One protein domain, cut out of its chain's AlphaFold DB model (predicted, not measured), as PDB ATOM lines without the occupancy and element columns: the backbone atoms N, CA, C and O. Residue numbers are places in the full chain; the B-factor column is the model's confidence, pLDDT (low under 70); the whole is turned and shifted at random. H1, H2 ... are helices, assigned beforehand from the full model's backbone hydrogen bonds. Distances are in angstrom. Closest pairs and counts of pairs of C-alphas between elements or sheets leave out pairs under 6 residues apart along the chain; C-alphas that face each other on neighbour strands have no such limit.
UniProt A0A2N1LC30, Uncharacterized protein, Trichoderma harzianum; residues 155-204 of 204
ATOM      1  N   PRO A 155     -40.422 -25.597   1.615       74.06
ATOM      2  CA  PRO A 155     -40.713 -26.390   2.796       74.06
ATOM      3  C   PRO A 155     -39.716 -27.541   2.964       74.06
ATOM      4  O   PRO A 155     -39.254 -28.140   1.994       74.06
ATOM      5  N   GLY A 156     -39.377 -27.858   4.214       81.12
ATOM      6  CA  GLY A 156     -38.525 -29.007   4.531       81.12
ATOM      7  C   GLY A 156     -37.018 -28.795   4.352       81.12
ATOM      8  O   GLY A 156     -36.274 -29.749   4.572       81.12
ATOM      9  N   ILE A 157     -36.536 -27.585   4.020       85.62
ATOM     10  CA  ILE A 157     -35.091 -27.289   4.088       85.62
ATOM     11  C   ILE A 157     -34.572 -27.603   5.496       85.62
ATOM     12  O   ILE A 157     -35.191 -27.235   6.498       85.62
ATOM     13  N   THR A 158     -33.402 -28.243   5.570       83.88
ATOM     14  CA  THR A 158     -32.739 -28.540   6.846       83.88
ATOM     15  C   THR A 158     -32.571 -27.283   7.710       83.88
ATOM     16  O   THR A 158     -32.130 -26.228   7.246       83.88
ATOM     17  N   SER A 159     -32.893 -27.389   8.999       83.62
ATOM     18  CA  SER A 159     -32.950 -26.249   9.928       83.62
ATOM     19  C   SER A 159     -31.608 -25.536  10.133       83.62
ATOM     20  O   SER A 159     -31.583 -24.372  10.525       83.62
ATOM     21  N   ASN A 160     -30.493 -26.209   9.843       87.88
ATOM     22  CA  ASN A 160     -29.135 -25.671   9.928       87.88
ATOM     23  C   ASN A 160     -28.585 -25.136   8.590       87.88
ATOM     24  O   ASN A 160     -27.385 -24.871   8.494       87.88
ATOM     25  N   CYS A 161     -29.421 -24.988   7.557       86.94
ATOM     26  CA  CYS A 161     -28.995 -24.446   6.268       86.94
ATOM     27  C   CYS A 161     -28.517 -22.987   6.407       86.94
ATOM     28  O   CYS A 161     -29.257 -22.115   6.866       86.94
ATOM     29  N   ASN A 162     -27.274 -22.721   6.001       87.31
ATOM     30  CA  ASN A 162     -26.613 -21.418   6.139       87.31
ATOM     31  C   ASN A 162     -26.161 -20.800   4.803       87.31
ATOM     32  O   ASN A 162     -25.569 -19.719   4.804       87.31
ATOM     33  N   LYS A 163     -26.436 -21.458   3.671       86.25
ATOM     34  CA  LYS A 163     -26.169 -20.957   2.318       86.25
ATOM     35  C   LYS A 163     -27.348 -21.275   1.409       86.25
ATOM     36  O   LYS A 163     -27.866 -22.383   1.441       86.25
ATOM     37  N   PHE A 164     -27.732 -20.304   0.590       83.31
ATOM     38  CA  PHE A 164     -28.853 -20.405  -0.338       83.31
ATOM     39  C   PHE A 164     -28.370 -20.016  -1.731       83.31
ATOM     40  O   PHE A 164     -27.575 -19.088  -1.869       83.31
ATOM     41  N   VAL A 165     -28.863 -20.719  -2.743       79.00
ATOM     42  CA  VAL A 165     -28.649 -20.404  -4.154       79.00
ATOM     43  C   VAL A 165     -30.016 -20.326  -4.820       79.00
ATOM     44  O   VAL A 165     -30.888 -21.151  -4.548       79.00
ATOM     45  N   ALA A 166     -30.230 -19.300  -5.641       73.00
ATOM     46  CA  ALA A 166     -31.413 -19.238  -6.484       73.00
ATOM     47  C   ALA A 166     -31.205 -20.184  -7.670       73.00
ATOM     48  O   ALA A 166     -30.142 -20.164  -8.289       73.00
ATOM     49  N   ALA A 167     -32.208 -20.998  -7.999       68.31
ATOM     50  CA  ALA A 167     -32.177 -21.750  -9.244       68.31
ATOM     51  C   ALA A 167     -32.122 -20.744 -10.405       68.31
ATOM     52  O   ALA A 167     -33.004 -19.893 -10.534       68.31
ATOM     53  N   ASN A 168     -31.061 -20.791 -11.213       60.59
ATOM     54  CA  ASN A 168     -30.942 -19.911 -12.369       60.59
ATOM     55  C   ASN A 168     -31.969 -20.344 -13.427       60.59
ATOM     56  O   ASN A 168     -31.827 -21.403 -14.035       60.59
ATOM     57  N   ASN A 169     -33.005 -19.534 -13.624       55.44
ATOM     58  CA  ASN A 169     -34.149 -19.831 -14.486       55.44
ATOM     59  C   ASN A 169     -33.959 -19.389 -15.948       55.44
ATOM     60  O   ASN A 169     -34.893 -19.502 -16.738       55.44
ATOM     61  N   THR A 170     -32.789 -18.871 -16.339       49.12
ATOM     62  CA  THR A 170     -32.639 -18.272 -17.675       49.12
ATOM     63  C   THR A 170     -32.349 -19.272 -18.794       49.12
ATOM     64  O   THR A 170     -32.396 -18.874 -19.951       49.12
ATOM     65  N   ASN A 171     -32.061 -20.546 -18.496       55.47
ATOM     66  CA  ASN A 171     -31.829 -21.580 -19.510       55.47
ATOM     67  C   ASN A 171     -32.458 -22.915 -19.095       55.47
ATOM     68  O   ASN A 171     -32.163 -23.430 -18.018       55.47
ATOM     69  N   TRP A 172     -33.259 -23.507 -19.983       56.44
ATOM     70  CA  TRP A 172     -33.659 -24.907 -19.866       56.44
ATOM     71  C   TRP A 172     -32.415 -25.792 -19.917       56.44
ATOM     72  O   TRP A 172     -31.652 -25.753 -20.883       56.44
ATOM     73  N   VAL A 173     -32.220 -26.595 -18.880       64.94
ATOM     74  CA  VAL A 173     -31.131 -27.564 -18.780       64.94
ATOM     75  C   VAL A 173     -31.705 -28.926 -18.446       64.94
ATOM     76  O   VAL A 173     -32.628 -29.046 -17.650       64.94
ATOM     77  N   GLU A 174     -31.148 -29.956 -19.074       66.38
ATOM     78  CA  GLU A 174     -31.592 -31.344 -18.917       66.38
ATOM     79  C   GLU A 174     -31.393 -31.863 -17.481       66.38
ATOM     80  O   GLU A 174     -32.138 -32.730 -17.029       66.38
ATOM     81  N   LEU A 175     -30.422 -31.293 -16.754       74.81
ATOM     82  CA  LEU A 175     -30.031 -31.675 -15.394       74.81
ATOM     83  C   LEU A 175     -29.826 -30.431 -14.503       74.81
ATOM     84  O   LEU A 175     -28.689 -30.055 -14.206       74.81
ATOM     85  N   PRO A 176     -30.904 -29.754 -14.067       75.88
ATOM     86  CA  PRO A 176     -30.801 -28.476 -13.359       75.88
ATOM     87  C   PRO A 176     -30.137 -28.590 -11.977       75.88
ATOM     88  O   PRO A 176     -29.386 -27.693 -11.597       75.88
ATOM     89  N   CYS A 177     -30.314 -29.701 -11.250       83.25
ATOM     90  CA  CYS A 177     -29.585 -29.909  -9.992       83.25
ATOM     91  C   CYS A 177     -28.079 -30.053 -10.197       83.25
ATOM     92  O   CYS A 177     -27.312 -29.586  -9.358       83.25
ATOM     93  N   GLN A 178     -27.644 -30.649 -11.313       84.12
ATOM     94  CA  GLN A 178     -26.227 -30.923 -11.551       84.12
ATOM     95  C   GLN A 178     -25.396 -29.633 -11.599       84.12
ATOM     96  O   GLN A 178     -24.228 -29.649 -11.209       84.12
ATOM     97  N   ILE A 179     -25.989 -28.512 -12.026       83.38
ATOM     98  CA  ILE A 179     -25.341 -27.193 -12.001       83.38
ATOM     99  C   ILE A 179     -24.932 -26.842 -10.569       83.38
ATOM    100  O   ILE A 179     -23.759 -26.582 -10.303       83.38
ATOM    101  N   ILE A 180     -25.890 -26.905  -9.646       86.31
ATOM    102  CA  ILE A 180     -25.698 -26.570  -8.234       86.31
ATOM    103  C   ILE A 180     -24.783 -27.608  -7.570       86.31
ATOM    104  O   ILE A 180     -23.827 -27.265  -6.881       86.31
ATOM    105  N   GLU A 181     -25.028 -28.893  -7.806       89.44
ATOM    106  CA  GLU A 181     -24.219 -29.986  -7.261       89.44
ATOM    107  C   GLU A 181     -22.746 -29.870  -7.658       89.44
ATOM    108  O   GLU A 181     -21.872 -30.030  -6.808       89.44
ATOM    109  N   THR A 182     -22.467 -29.542  -8.923       88.81
ATOM    110  CA  THR A 182     -21.100 -29.365  -9.430       88.81
ATOM    111  C   THR A 182     -20.461 -28.104  -8.862       88.81
ATOM    112  O   THR A 182     -19.320 -28.159  -8.406       88.81
ATOM    113  N   GLU A 183     -21.190 -26.986  -8.845       88.19
ATOM    114  CA  GLU A 183     -20.706 -25.710  -8.307       88.19
ATOM    115  C   GLU A 183     -20.298 -25.831  -6.832       88.19
ATOM    116  O   GLU A 183     -19.256 -25.316  -6.424       88.19
ATOM    117  N   PHE A 184     -21.088 -26.556  -6.034       89.94
ATOM    118  CA  PHE A 184     -20.858 -26.699  -4.595       89.94
ATOM    119  C   PHE A 184     -20.175 -28.014  -4.191       89.94
ATOM    120  O   PHE A 184     -19.907 -28.212  -3.002       89.94
ATOM    121  N   GLY A 185     -19.881 -28.910  -5.137       92.69
ATOM    122  CA  GLY A 185     -19.275 -30.219  -4.869       92.69
ATOM    123  C   GLY A 185     -20.126 -31.118  -3.962       92.69
ATOM    124  O   GLY A 185     -19.588 -31.815  -3.098       92.69
ATOM    125  N   VAL A 186     -21.453 -31.073  -4.102       91.75
ATOM    126  CA  VAL A 186     -22.414 -31.820  -3.272       91.75
ATOM    127  C   VAL A 186     -22.941 -33.021  -4.055       91.75
ATOM    128  O   VAL A 186     -23.265 -32.899  -5.229       91.75
ATOM    129  N   SER A 187     -23.041 -34.194  -3.420       93.06
ATOM    130  CA  SER A 187     -23.660 -35.358  -4.066       93.06
ATOM    131  C   SER A 187     -25.167 -35.169  -4.221       93.06
ATOM    132  O   SER A 187     -25.811 -34.603  -3.338       93.06
ATOM    133  N   HIS A 188     -25.742 -35.736  -5.280       89.69
ATOM    134  CA  HIS A 188     -27.181 -35.672  -5.541       89.69
ATOM    135  C   HIS A 188     -28.033 -36.078  -4.325       89.69
ATOM    136  O   HIS A 188     -28.841 -35.297  -3.834       89.69
ATOM    137  N   ALA A 189     -27.749 -37.239  -3.721       90.25
ATOM    138  CA  ALA A 189     -28.457 -37.706  -2.525       90.25
ATOM    139  C   ALA A 189     -28.401 -36.709  -1.351       90.25
ATOM    140  O   ALA A 189     -29.363 -36.559  -0.599       90.25
ATOM    141  N   ARG A 190     -27.275 -36.002  -1.185       91.19
ATOM    142  CA  ARG A 190     -27.120 -34.987  -0.138       91.19
ATOM    143  C   ARG A 190     -27.866 -33.702  -0.488       91.19
ATOM    144  O   ARG A 190     -28.432 -33.083   0.407       91.19
ATOM    145  N   PHE A 191     -27.880 -33.320  -1.763       89.31
ATOM    146  CA  PHE A 191     -28.641 -32.176  -2.242       89.31
ATOM    147  C   PHE A 191     -30.146 -32.381  -2.026       89.31
ATOM    148  O   PHE A 191     -30.773 -31.519  -1.412       89.31
ATOM    149  N   ILE A 192     -30.693 -33.542  -2.405       87.62
ATOM    150  CA  ILE A 192     -32.106 -33.889  -2.181       87.62
ATOM    151  C   ILE A 192     -32.443 -33.962  -0.689       87.62
ATOM    152  O   ILE A 192     -33.438 -33.387  -0.254       87.62
ATOM    153  N   ALA A 193     -31.584 -34.571   0.137       88.06
ATOM    154  CA  ALA A 193     -31.807 -34.637   1.586       88.06
ATOM    155  C   ALA A 193     -31.891 -33.251   2.255       88.06
ATOM    156  O   ALA A 193     -32.575 -33.083   3.263       88.06
ATOM    157  N   TRP A 194     -31.188 -32.251   1.717       89.81
ATOM    158  CA  TRP A 194     -31.246 -30.869   2.201       89.81
ATOM    159  C   TRP A 194     -32.379 -30.049   1.596       89.81
ATOM    160  O   TRP A 194     -32.768 -29.040   2.187       89.81
ATOM    161  N   ASN A 195     -32.897 -30.481   0.447       84.56
ATOM    162  CA  ASN A 195     -33.882 -29.772  -0.357       84.56
ATOM    163  C   ASN A 195     -35.019 -30.722  -0.785       84.56
ATOM    164  O   ASN A 195     -35.182 -30.967  -1.979       84.56
ATOM    165  N   PRO A 196     -35.824 -31.262   0.152       83.12
ATOM    166  CA  PRO A 196     -36.768 -32.339  -0.164       83.12
ATOM    167  C   PRO A 196     -37.830 -31.961  -1.204       83.12
ATOM    168  O   PRO A 196     -38.312 -32.827  -1.927       83.12
ATOM    169  N   ALA A 197     -38.178 -30.675  -1.304       79.38
ATOM    170  CA  ALA A 197     -39.154 -30.187  -2.275       79.38
ATOM    171  C   ALA A 197     -38.657 -30.226  -3.737       79.38
ATOM    172  O   ALA A 197     -39.480 -30.141  -4.640       79.38
ATOM    173  N   VAL A 198     -37.349 -30.403  -3.982       77.38
ATOM    174  CA  VAL A 198     -36.778 -30.565  -5.335       77.38
ATOM    175  C   VAL A 198     -37.139 -31.920  -5.953       77.38
ATOM    176  O   VAL A 198     -37.249 -32.012  -7.172       77.38
ATOM    177  N   GLN A 199     -37.350 -32.946  -5.116       72.81
ATOM    178  CA  GLN A 199     -37.544 -34.349  -5.514       72.81
ATOM    179  C   GLN A 199     -36.360 -34.941  -6.319       72.81
ATOM    180  O   GLN A 199     -35.472 -34.231  -6.784       72.81
ATOM    181  N   ASP A 200     -36.324 -36.267  -6.491       73.06
ATOM    182  CA  ASP A 200     -35.190 -36.980  -7.123       73.06
ATOM    183  C   ASP A 200     -34.981 -36.648  -8.613       73.06
ATOM    184  O   ASP A 200     -33.921 -36.914  -9.175       73.06
ATOM    185  N   ASN A 201     -35.988 -36.102  -9.297       67.88
ATOM    186  CA  ASN A 201     -35.922 -35.872 -10.740       67.88
ATOM    187  C   ASN A 201     -35.445 -34.463 -11.115       67.88
ATOM    188  O   ASN A 201     -35.207 -34.232 -12.300       67.88
ATOM    189  N   CYS A 202     -35.324 -33.532 -10.157       67.81
ATOM    190  CA  CYS A 202     -34.988 -32.128 -10.417       67.81
ATOM    191  C   CYS A 202     -35.865 -31.474 -11.497       67.81
ATOM    192  O   CYS A 202     -35.455 -30.516 -12.149       67.81
ATOM    193  N   LYS A 203     -37.047 -32.042 -11.733       58.75
ATOM    194  CA  LYS A 203     -38.017 -31.604 -12.723       58.75
ATOM    195  C   LYS A 203     -39.248 -31.208 -11.936       58.75
ATOM    196  O   LYS A 203     -40.072 -32.058 -11.606       58.75
ATOM    197  N   TYR A 204     -39.295 -29.929 -11.615       54.78
ATOM    198  CA  TYR A 204     -40.524 -29.213 -11.320       54.78
ATOM    199  C   TYR A 204     -40.940 -28.516 -12.613       54.78
ATOM    200  O   TYR A 204     -40.107 -27.751 -13.155       54.78
TER     201      TYR A 204
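This is residues 155 to 204 of the 204 residues of an uncharacterized protein of Trichoderma harzianum (UniProt A0A2N1LC30). With little regular structure, the domain is a long loop, residues 155 to 175, running the length of one side of two short helices, H1 and H2, set about perpendicular to each other. A shorter tail, residues 195 to 204, follows H2. The printed part has 50 residues, with H1 then H2 and no named strand; the class is all helix, though these helices hold just 16 residues. It is compact, with a radius of gyration of the C-alphas of 10.6 A, yet elongated, spanning 30 by 19 by 18 A.

After residues 155 to 175, H1, residues 176 to 184, touches H2, residues 188 to 194; their closest C-alphas, those of Glu 181 and His 188, are 6.6 A apart. Their lines are about perpendicular, at 86 degrees. Every O i to N i+4 pair is within hydrogen-bond range in H2, and 4 of 5 are in H1.

H1 begins at C-alpha 176 (-30.801, -28.476, -13.359) and is 13.4 A long from first to last C-alpha. H2, 10.0 A long, ends at C-alpha 194 (-31.246, -30.869, 2.201).

The C-alphas of Asn 160 and Trp 172 are the two farthest apart, at 30.1 A. The printed part has no cut, and the link from H1 to H2 is tight. pLDDT is under 70 at residues 167 to 174 and 201 to 204.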